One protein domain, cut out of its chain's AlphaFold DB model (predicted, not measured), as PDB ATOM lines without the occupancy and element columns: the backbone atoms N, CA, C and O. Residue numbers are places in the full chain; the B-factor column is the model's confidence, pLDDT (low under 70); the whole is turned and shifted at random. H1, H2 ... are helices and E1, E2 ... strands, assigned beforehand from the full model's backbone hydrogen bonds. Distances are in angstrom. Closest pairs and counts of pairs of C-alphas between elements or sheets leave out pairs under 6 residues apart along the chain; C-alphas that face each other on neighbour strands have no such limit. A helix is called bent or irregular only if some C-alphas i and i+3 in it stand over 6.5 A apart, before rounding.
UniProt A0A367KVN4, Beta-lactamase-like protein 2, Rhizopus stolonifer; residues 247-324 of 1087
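Overview. This is residues 247 to 324 of the 1087 residues of the protein "Beta-lactamase-like protein 2" of Rhizopus stolonifer (UniProt A0A367KVN4). One long helix, H3, runs through the domain as its spine, with H1 and H5 packed steeply across it on different sides and a small ladder of two strands, E1 and E2, by its last turns. H2 lies at the other end of H3, and H4 lies off beyond the ladder, touching no helix. The printed part has 78 residues, with five named helices and two named strands in the order H1, H2, H3, E1, H4, H5, E2; the sheet, E1 - E2, is antiparallel and the class is mostly helix. It is compact, with a radius of gyration of the C-alphas of 12.1 A and spans of 34 by 26 by 18 A.

Arrangement. Residues 250 to 251 form a short antiparallel pairing with residues 320 to 321 of E2, residues 320 to 323. H1, residues 252 to 259, and H2, residues 261 to 265, only just touch, with 3 pairs of C-alphas within 8 A, and only at the corner; the closest are those of Ser 257 and Thr 263, 6.1 A apart. H3, residues 268 to 287, is the hub. With its residues 274 to 282 alone it touches H1, about perpendicular at 83 degrees; the closest C-alphas, of Ala 252 and Gly 279, are 5.5 A apart. With residues 271 to 274 alone it only just touches H2, with 3 pairs of C-alphas within 8 A; the closest are those of Thr 263 and Lys 271, at 6.2 A. The closest C-alphas of H3 and E1, residues 291 to 293, are those of Leu 285 and Val 291, 5.8 A apart. E1 and E2 are antiparallel at 157 degrees, with N 292 and O 322 at 2.9 A and N 322 and O 292 at 2.8 A, within hydrogen-bond range. H4, residues 296 to 303, is apart from H3 and from H5, residues 310 to 315. H5 touches residues 276 to 283 of H3 alone, at a steep tilt of 60 degrees, opposite ways; the closest C-alphas are those of Arg 276 and Ile 313, at 6.7 A. Every O i to N i+4 pair is within hydrogen-bond range in H1 and H3, against 3 of 4 in H4, 0 of 1 in H2 and 0 of 2 in H5; for O i to N i+3, H2 has 2 of 2 and H5 2 of 3.

Along the chain. H1 begins at C-alpha 252, (166.848, 126.547, 156.137), and is 10.3 A long; H2 is 7.9 A. H3 spans 28.6 A, from (164.080, 140.444, 151.272) at C-alpha 268. E1 is 6.9 A, H4 10.8 A and H5 9.9 A long; H5 is irregular, with C-alphas 311 and 314 7.9 A apart. E2 spans 10.7 A and ends at C-alpha 323, (168.718, 115.766, 163.060).

Size, cuts and confidence. The C-alphas farthest apart are those of Glu 262 and Glu 301, 34.8 A. The printed part has no cut and no long link. Mean pLDDT of the printed part is 74.0; residues 262 to 265, 268 to 270 and 295 to 318 are under 70.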
ATOM      1  N   SER A 247     161.978 119.982 166.599       84.12
ATOM      2  CA  SER A 247     161.119 119.426 165.540       84.12
ATOM      3  C   SER A 247     161.922 118.429 164.715       84.12
ATOM      4  O   SER A 247     163.106 118.637 164.472       84.12
ATOM      5  N   LYS A 248     161.279 117.355 164.247       78.44
ATOM      6  CA  LYS A 248     161.942 116.332 163.424       78.44
ATOM      7  C   LYS A 248     162.343 116.834 162.035       78.44
ATOM      8  O   LYS A 248     163.211 116.216 161.429       78.44
ATOM      9  N   ILE A 249     161.706 117.890 161.528       86.62
ATOM     10  CA  ILE A 249     161.897 118.402 160.165       86.62
ATOM     11  C   ILE A 249     162.015 119.930 160.203       86.62
ATOM     12  O   ILE A 249     161.278 120.589 160.944       86.62
ATOM     13  N   TRP A 250     162.944 120.460 159.406       89.00
ATOM     14  CA  TRP A 250     163.251 121.883 159.248       89.00
ATOM     15  C   TRP A 250     163.628 122.214 157.807       89.00
ATOM     16  O   TRP A 250     164.284 121.418 157.149       89.00
ATOM     17  N   THR A 251     163.323 123.427 157.358       87.75
ATOM     18  CA  THR A 251     163.935 124.034 156.162       87.75
ATOM     19  C   THR A 251     164.932 125.106 156.592       87.75
ATOM     20  O   THR A 251     164.816 125.633 157.701       87.75
ATOM     21  N   ALA A 252     165.904 125.487 155.755       86.06
ATOM     22  CA  ALA A 252     166.848 126.547 156.137       86.06
ATOM     23  C   ALA A 252     166.116 127.875 156.429       86.06
ATOM     24  O   ALA A 252     166.474 128.599 157.358       86.06
ATOM     25  N   ASN A 253     165.044 128.156 155.686       85.25
ATOM     26  CA  ASN A 253     164.159 129.306 155.862       85.25
ATOM     27  C   ASN A 253     163.407 129.295 157.218       85.25
ATOM     28  O   ASN A 253     163.500 130.247 158.005       85.25
ATOM     29  N   SER A 254     162.733 128.188 157.555       86.88
ATOM     30  CA  SER A 254     162.017 128.044 158.838       86.88
ATOM     31  C   SER A 254     162.969 127.986 160.038       86.88
ATOM     32  O   SER A 254     162.684 128.573 161.082       86.88
ATOM     33  N   LEU A 255     164.144 127.373 159.879       88.69
ATOM     34  CA  LEU A 255     165.182 127.300 160.905       88.69
ATOM     35  C   LEU A 255     165.854 128.659 161.152       88.69
ATOM     36  O   LEU A 255     166.101 129.009 162.303       88.69
ATOM     37  N   THR A 256     166.077 129.468 160.108       87.62
ATOM     38  CA  THR A 256     166.526 130.872 160.246       87.62
ATOM     39  C   THR A 256     165.516 131.680 161.053       87.62
ATOM     40  O   THR A 256     165.877 132.313 162.048       87.62
ATOM     41  N   SER A 257     164.243 131.580 160.666       84.00
ATOM     42  CA  SER A 257     163.119 132.255 161.318       84.00
ATOM     43  C   SER A 257     162.939 131.833 162.782       84.00
ATOM     44  O   SER A 257     162.557 132.646 163.617       84.00
ATOM     45  N   PHE A 258     163.238 130.577 163.116       87.06
ATOM     46  CA  PHE A 258     163.148 130.060 164.482       87.06
ATOM     47  C   PHE A 258     164.356 130.436 165.355       87.06
ATOM     48  O   PHE A 258     164.202 130.745 166.535       87.06
ATOM     49  N   ILE A 259     165.567 130.414 164.789       85.19
ATOM     50  CA  ILE A 259     166.816 130.739 165.499       85.19
ATOM     51  C   ILE A 259     166.942 132.240 165.771       85.19
ATOM     52  O   ILE A 259     167.535 132.626 166.780       85.19
ATOM     53  N   ASN A 260     166.410 133.079 164.882       80.56
ATOM     54  CA  ASN A 260     166.284 134.513 165.101       80.56
ATOM     55  C   ASN A 260     164.974 135.046 164.480       80.56
ATOM     56  O   ASN A 260     164.975 135.423 163.302       80.56
ATOM     57  N   PRO A 261     163.878 135.138 165.258       74.75
ATOM     58  CA  PRO A 261     162.594 135.668 164.792       74.75
ATOM     59  C   PRO A 261     162.644 137.099 164.239       74.75
ATOM     60  O   PRO A 261     161.826 137.457 163.395       74.75
ATOM     61  N   GLU A 262     163.626 137.917 164.632       69.19
ATOM     62  CA  GLU A 262     163.798 139.271 164.087       69.19
ATOM     63  C   GLU A 262     164.214 139.263 162.606       69.19
ATOM     64  O   GLU A 262     163.966 140.234 161.891       69.19
ATOM     65  N   THR A 263     164.744 138.146 162.087       61.75
ATOM     66  CA  THR A 263     165.018 137.998 160.644       61.75
ATOM     67  C   THR A 263     163.752 138.088 159.791       61.75
ATOM     68  O   THR A 263     163.825 138.561 158.656       61.75
ATOM     69  N   MET A 264     162.567 137.763 160.335       57.03
ATOM     70  CA  MET A 264     161.284 137.993 159.652       57.03
ATOM     71  C   MET A 264     161.026 139.477 159.344       57.03
ATOM     72  O   MET A 264     160.198 139.789 158.488       57.03
ATOM     73  N   LYS A 265     161.753 140.394 159.987       65.31
ATOM     74  CA  LYS A 265     161.548 141.848 159.917       65.31
ATOM     75  C   LYS A 265     162.570 142.569 159.028       65.31
ATOM     76  O   LYS A 265     162.475 143.770 158.809       65.31
ATOM     77  N   TYR A 266     163.544 141.834 158.488       72.00
ATOM     78  CA  TYR A 266     164.542 142.350 157.548       72.00
ATOM     79  C   TYR A 266     163.977 142.542 156.128       72.00
ATOM     80  O   TYR A 266     162.917 142.005 155.786       72.00
ATOM     81  N   SER A 267     164.713 143.263 155.274       72.38
ATOM     82  CA  SER A 267     164.429 143.314 153.832       72.38
ATOM     83  C   SER A 267     164.590 141.929 153.184       72.38
ATOM     84  O   SER A 267     165.181 141.017 153.771       72.38
ATOM     85  N   VAL A 268     164.058 141.743 151.974       69.75
ATOM     86  CA  VAL A 268     164.080 140.444 151.272       69.75
ATOM     87  C   VAL A 268     165.517 139.996 150.964       69.75
ATOM     88  O   VAL A 268     165.835 138.810 151.018       69.75
ATOM     89  N   GLU A 269     166.409 140.948 150.715       64.75
ATOM     90  CA  GLU A 269     167.824 140.756 150.401       64.75
ATOM     91  C   GLU A 269     168.584 140.275 151.643       64.75
ATOM     92  O   GLU A 269     169.268 139.249 151.605       64.75
ATOM     93  N   LEU A 270     168.400 140.960 152.775       65.81
ATOM     94  CA  LEU A 270     169.049 140.601 154.035       65.81
ATOM     95  C   LEU A 270     168.478 139.293 154.618       65.81
ATOM     96  O   LEU A 270     169.234 138.492 155.168       65.81
ATOM     97  N   LYS A 271     167.184 139.003 154.405       71.62
ATOM     98  CA  LYS A 271     166.585 137.674 154.653       71.62
ATOM     99  C   LYS A 271     167.305 136.579 153.873       71.62
ATOM    100  O   LYS A 271     167.764 135.613 154.478       71.62
ATOM    101  N   ARG A 272     167.457 136.739 152.552       73.31
ATOM    102  CA  ARG A 272     168.175 135.777 151.691       73.31
ATOM    103  C   ARG A 272     169.615 135.556 152.159       73.31
ATOM    104  O   ARG A 272     170.074 134.418 152.147       73.31
ATOM    105  N   PHE A 273     170.303 136.598 152.632       75.44
ATOM    106  CA  PHE A 273     171.644 136.467 153.209       75.44
ATOM    107  C   PHE A 273     171.652 135.664 154.526       75.44
ATOM    108  O   PHE A 273     172.472 134.761 154.691       75.44
ATOM    109  N   CYS A 274     170.710 135.919 155.442       80.81
ATOM    110  CA  CYS A 274     170.578 135.134 156.675       80.81
ATOM    111  C   CYS A 274     170.234 133.659 156.405       80.81
ATOM    112  O   CYS A 274     170.832 132.780 157.028       80.81
ATOM    113  N   VAL A 275     169.335 133.378 155.456       83.50
ATOM    114  CA  VAL A 275     168.987 132.001 155.062       83.50
ATOM    115  C   VAL A 275     170.164 131.309 154.362       83.50
ATOM    116  O   VAL A 275     170.452 130.158 154.685       83.50
ATOM    117  N   ARG A 276     170.930 132.014 153.507       82.06
ATOM    118  CA  ARG A 276     172.198 131.505 152.944       82.06
ATOM    119  C   ARG A 276     173.166 131.088 154.046       82.06
ATOM    120  O   ARG A 276     173.706 129.988 153.988       82.06
ATOM    121  N   LEU A 277     173.351 131.924 155.067       85.44
ATOM    122  CA  LEU A 277     174.244 131.618 156.185       85.44
ATOM    123  C   LEU A 277     173.811 130.351 156.945       85.44
ATOM    124  O   LEU A 277     174.648 129.489 157.205       85.44
ATOM    125  N   ILE A 278     172.522 130.193 157.265       89.25
ATOM    126  CA  ILE A 278     172.018 128.973 157.922       89.25
ATOM    127  C   ILE A 278     172.146 127.744 157.010       89.25
ATOM    128  O   ILE A 278     172.548 126.685 157.489       89.25
ATOM    129  N   GLY A 279     171.916 127.887 155.703       86.44
ATOM    130  CA  GLY A 279     172.185 126.833 154.721       86.44
ATOM    131  C   GLY A 279     173.651 126.375 154.721       86.44
ATOM    132  O   GLY A 279     173.911 125.178 154.689       86.44
ATOM    133  N   LEU A 280     174.615 127.301 154.814       87.31
ATOM    134  CA  LEU A 280     176.051 126.968 154.830       87.31
ATOM    135  C   LEU A 280     176.424 126.161 156.077       87.31
ATOM    136  O   LEU A 280     177.191 125.201 156.001       87.31
ATOM    137  N   HIS A 281     175.832 126.516 157.219       90.75
ATOM    138  CA  HIS A 281     175.945 125.722 158.436       90.75
ATOM    139  C   HIS A 281     175.272 124.342 158.297       90.75
ATOM    140  O   HIS A 281     175.851 123.359 158.749       90.75
ATOM    141  N   LEU A 282     174.111 124.219 157.641       89.06
ATOM    142  CA  LEU A 282     173.457 122.921 157.397       89.06
ATOM    143  C   LEU A 282     174.272 122.010 156.463       89.06
ATOM    144  O   LEU A 282     174.458 120.839 156.787       89.06
ATOM    145  N   ILE A 283     174.832 122.540 155.369       85.75
ATOM    146  CA  ILE A 283     175.722 121.792 154.459       85.75
ATOM    147  C   ILE A 283     176.967 121.300 155.211       85.75
ATOM    148  O   ILE A 283     177.318 120.123 155.115       85.75
ATOM    149  N   LYS A 284     177.594 122.146 156.043       89.31
ATOM    150  CA  LYS A 284     178.687 121.697 156.916       89.31
ATOM    151  C   LYS A 284     178.224 120.611 157.895       89.31
ATOM    152  O   LYS A 284     178.901 119.602 158.041       89.31
ATOM    153  N   LEU A 285     177.095 120.796 158.581       91.12
ATOM    154  CA  LEU A 285     176.593 119.825 159.562       91.12
ATOM    155  C   LEU A 285     176.196 118.483 158.917       91.12
ATOM    156  O   LEU A 285     176.231 117.455 159.593       91.12
ATOM    157  N   TYR A 286     175.857 118.476 157.626       86.12
ATOM    158  CA  TYR A 286     175.657 117.270 156.821       86.12
ATOM    159  C   TYR A 286     176.981 116.561 156.524       86.12
ATOM    160  O   TYR A 286     177.096 115.359 156.756       86.12
ATOM    161  N   ASN A 287     178.010 117.309 156.114       83.88
ATOM    162  CA  ASN A 287     179.365 116.780 155.920       83.88
ATOM    163  C   ASN A 287     179.983 116.269 157.243       83.88
ATOM    164  O   ASN A 287     180.679 115.257 157.246       83.88
ATOM    165  N   ASP A 288     179.663 116.907 158.377       85.94
ATOM    166  CA  ASP A 288     179.983 116.446 159.738       85.94
ATOM    167  C   ASP A 288     179.188 115.180 160.163       85.94
ATOM    168  O   ASP A 288     179.438 114.643 161.244       85.94
ATOM    169  N   GLY A 289     178.188 114.735 159.386       86.12
ATOM    170  CA  GLY A 289     177.326 113.589 159.707       86.12
ATOM    171  C   GLY A 289     176.320 113.819 160.846       86.12
ATOM    172  O   GLY A 289     175.927 112.864 161.512       86.12
ATOM    173  N   LYS A 290     175.930 115.075 161.116       87.94
ATOM    174  CA  LYS A 290     175.058 115.474 162.245       87.94
ATOM    175  C   LYS A 290     173.611 115.766 161.842       87.94
ATOM    176  O   LYS A 290     172.715 115.687 162.683       87.94
ATOM    177  N   VAL A 291     173.364 116.079 160.571       88.38
ATOM    178  CA  VAL A 291     172.021 116.267 159.993       88.38
ATOM    179  C   VAL A 291     171.913 115.519 158.664       88.38
ATOM    180  O   VAL A 291     172.918 115.319 157.989       88.38
ATOM    181  N   PHE A 292     170.699 115.141 158.268       85.06
ATOM    182  CA  PHE A 292     170.399 114.584 156.946       85.06
ATOM    183  C   PHE A 292     169.428 115.496 156.192       85.06
ATOM    184  O   PHE A 292     168.454 115.965 156.775       85.06
ATOM    185  N   MET A 293     169.663 115.704 154.895       79.75
ATOM    186  CA  MET A 293     168.659 116.241 153.969       79.75
ATOM    187  C   MET A 293     167.707 115.104 153.568       79.75
ATOM    188  O   MET A 293     168.167 114.063 153.100       79.75
ATOM    189  N   LEU A 294     166.399 115.290 153.756       75.19
ATOM    190  CA  LEU A 294     165.358 114.285 153.503       75.19
ATOM    191  C   LEU A 294     164.987 114.172 152.019       75.19
ATOM    192  O   LEU A 294     164.641 113.098 151.537       75.19
ATOM    193  N   THR A 295     165.071 115.281 151.289       67.00
ATOM    194  CA  THR A 295     164.640 115.420 149.890       67.00
ATOM    195  C   THR A 295     165.751 115.173 148.865       67.00
ATOM    196  O   THR A 295     165.494 115.257 147.663       67.00
ATOM    197  N   LYS A 296     166.967 114.828 149.318       62.12
ATOM    198  CA  LYS A 296     168.208 114.772 148.521       62.12
ATOM    199  C   LYS A 296     168.048 114.110 147.149       62.12
ATOM    200  O   LYS A 296     168.427 114.706 146.143       62.12
ATOM    201  N   ASP A 297     167.474 112.910 147.110       59.16
ATOM    202  CA  ASP A 297     167.363 112.118 145.880       59.16
ATOM    203  C   ASP A 297     166.427 112.785 144.854       59.16
ATOM    204  O   ASP A 297     166.704 112.784 143.659       59.16
ATOM    205  N   ASN A 298     165.362 113.449 145.326       53.75
ATOM    206  CA  ASN A 298     164.474 114.240 144.473       53.75
ATOM    207  C   ASN A 298     165.134 115.545 144.005       53.75
ATOM    208  O   ASN A 298     164.847 116.000 142.901       53.75
ATOM    209  N   TYR A 299     165.968 116.181 144.829       58.72
ATOM    210  CA  TYR A 299     166.548 117.484 144.507       58.72
ATOM    211  C   TYR A 299     167.518 117.404 143.318       58.72
ATOM    212  O   TYR A 299     167.367 118.170 142.361       58.72
ATOM    213  N   GLU A 300     168.482 116.471 143.336       64.44
ATOM    214  CA  GLU A 300     169.486 116.376 142.259       64.44
ATOM    215  C   GLU A 300     168.834 115.928 140.938       64.44
ATOM    216  O   GLU A 300     169.155 116.464 139.878       64.44
ATOM    217  N   GLU A 301     167.849 115.021 141.003       59.94
ATOM    218  CA  GLU A 301     167.084 114.546 139.840       59.94
ATOM    219  C   GLU A 301     166.186 115.639 139.226       59.94
ATOM    220  O   GLU A 301     166.105 115.757 138.003       59.94
ATOM    221  N   ARG A 302     165.525 116.470 140.048       54.44
ATOM    222  CA  ARG A 302     164.612 117.528 139.568       54.44
ATOM    223  C   ARG A 302     165.324 118.778 139.063       54.44
ATOM    224  O   ARG A 302     164.784 119.459 138.193       54.44
ATOM    225  N   THR A 303     166.475 119.125 139.640       55.78
ATOM    226  CA  THR A 303     167.165 120.398 139.353       55.78
ATOM    227  C   THR A 303     168.381 120.242 138.442       55.78
ATOM    228  O   THR A 303     168.782 121.213 137.805       55.78
ATOM    229  N   GLY A 304     169.001 119.057 138.399       57.19
ATOM    230  CA  GLY A 304     170.326 118.861 137.802       57.19
ATOM    231  C   GLY A 304     171.470 119.533 138.579       57.19
ATOM    232  O   GLY A 304     172.620 119.480 138.141       57.19
ATOM    233  N   LEU A 305     171.178 120.167 139.721       52.84
ATOM    234  CA  LEU A 305     172.151 120.830 140.585       52.84
ATOM    235  C   LEU A 305     172.622 119.873 141.680       52.84
ATOM    236  O   LEU A 305     171.848 119.074 142.205       52.84
ATOM    237  N   LYS A 306     173.894 119.990 142.073       57.53
ATOM    238  CA  LYS A 306     174.449 119.203 143.182       57.53
ATOM    239  C   LYS A 306     174.080 119.829 144.525       57.53
ATOM    240  O   LYS A 306     174.515 120.939 144.815       57.53
ATOM    241  N   ALA A 307     173.333 119.114 145.363       51.31
ATOM    242  CA  ALA A 307     172.779 119.592 146.637       51.31
ATOM    243  C   ALA A 307     173.846 120.065 147.642       51.31
ATOM    244  O   ALA A 307     173.596 120.925 148.482       51.31
ATOM    245  N   TYR A 308     175.043 119.487 147.544       53.12
ATOM    246  CA  TYR A 308     176.215 119.758 148.381       53.12
ATOM    247  C   TYR A 308     177.156 120.824 147.789       53.12
ATOM    248  O   TYR A 308     178.205 121.087 148.369       53.12
ATOM    249  N   ASN A 309     176.806 121.462 146.663       57.94
ATOM    250  CA  ASN A 309     177.538 122.626 146.164       57.94
ATOM    251  C   ASN A 309     176.983 123.915 146.796       57.94
ATOM    252  O   ASN A 309     175.820 124.280 146.604       57.94
ATOM    253  N   SER A 310     177.828 124.645 147.518       50.72
ATOM    254  CA  SER A 310     177.450 125.900 148.166       50.72
ATOM    255  C   SER A 310     177.221 127.073 147.203       50.72
ATOM    256  O   SER A 310     176.560 128.044 147.573       50.72
ATOM    257  N   LEU A 311     177.666 126.972 145.947       51.03
ATOM    258  CA  LEU A 311     177.290 127.910 144.882       51.03
ATOM    259  C   LEU A 311     175.783 127.834 144.579       51.03
ATOM    260  O   LEU A 311     175.128 128.858 144.400       51.03
ATOM    261  N   THR A 312     175.203 126.630 144.610       57.78
ATOM    262  CA  THR A 312     173.778 126.379 144.307       57.78
ATOM    263  C   THR A 312     172.847 126.558 145.508       57.78
ATOM    264  O   THR A 312     171.649 126.326 145.412       57.78
ATOM    265  N   ILE A 313     173.367 127.003 146.651       57.34
ATOM    266  CA  ILE A 313     172.671 127.006 147.946       57.34
ATOM    267  C   ILE A 313     171.321 127.738 147.988       57.34
ATOM    268  O   ILE A 313     170.496 127.419 148.839       57.34
ATOM    269  N   LEU A 314     171.069 128.683 147.075       58.47
ATOM    270  CA  LEU A 314     169.787 129.394 146.965       58.47
ATOM    271  C   LEU A 314     168.594 128.443 146.782       58.47
ATOM    272  O   LEU A 314     167.492 128.770 147.211       58.47
ATOM    273  N   SER A 315     168.808 127.271 146.178       58.88
ATOM    274  CA  SER A 315     167.783 126.236 146.013       58.88
ATOM    275  C   SER A 315     167.745 125.207 147.151       58.88
ATOM    276  O   SER A 315     166.802 124.435 147.210       58.88
ATOM    277  N   ALA A 316     168.680 125.239 148.109       57.25
ATOM    278  CA  ALA A 316     168.630 124.429 149.336       57.25
ATOM    279  C   ALA A 316     167.817 125.093 150.478       57.25
ATOM    280  O   ALA A 316     167.821 124.616 151.615       57.25
ATOM    281  N   PHE A 317     167.160 126.228 150.204       66.56
ATOM    282  CA  PHE A 317     166.517 127.082 151.213       66.56
ATOM    283  C   PHE A 317     165.224 126.500 151.796       66.56
ATOM    284  O   PHE A 317     165.009 126.583 153.011       66.56
ATOM    285  N   ASP A 318     164.396 125.907 150.937       67.19
ATOM    286  CA  ASP A 318     163.105 125.308 151.291       67.19
ATOM    287  C   ASP A 318     163.155 123.763 151.306       67.19
ATOM    288  O   ASP A 318     162.145 123.113 151.558       67.19
ATOM    289  N   GLU A 319     164.340 123.175 151.097       73.50
ATOM    290  CA  GLU A 319     164.592 121.734 151.233       73.50
ATOM    291  C   GLU A 319     164.517 121.280 152.698       73.50
ATOM    292  O   GLU A 319     164.860 122.036 153.613       73.50
ATOM    293  N   GLU A 320     164.091 120.036 152.927       83.19
ATOM    294  CA  GLU A 320     163.834 119.503 154.268       83.19
ATOM    295  C   GLU A 320     165.050 118.786 154.877       83.19
ATOM    296  O   GLU A 320     165.699 117.948 154.250       83.19
ATOM    297  N   TRP A 321     165.317 119.070 156.152       85.75
ATOM    298  CA  TRP A 321     166.444 118.575 156.939       85.75
ATOM    299  C   TRP A 321     165.977 117.976 158.270       85.75
ATOM    300  O   TRP A 321     165.064 118.494 158.914       85.75
ATOM    301  N   THR A 322     166.656 116.927 158.731       85.56
ATOM    302  CA  THR A 322     166.416 116.267 160.022       85.56
ATOM    303  C   THR A 322     167.709 116.100 160.827       85.56
ATOM    304  O   THR A 322     168.805 116.046 160.265       85.56
ATOM    305  N   LEU A 323     167.595 116.017 162.153       86.88
ATOM    306  CA  LEU A 323     168.718 115.766 163.060       86.88
ATOM    307  C   LEU A 323     169.067 114.268 163.080       86.88
ATOM    308  O   LEU A 323     168.174 113.421 163.130       86.88
ATOM    309  N   CYS A 324     170.357 113.926 163.119       79.19
ATOM    310  CA  CYS A 324     170.785 112.542 163.333       79.19
ATOM    311  C   CYS A 324     170.421 112.085 164.755       79.19
ATOM    312  O   CYS A 324     171.100 112.424 165.724       79.19
TER     313      CYS A 324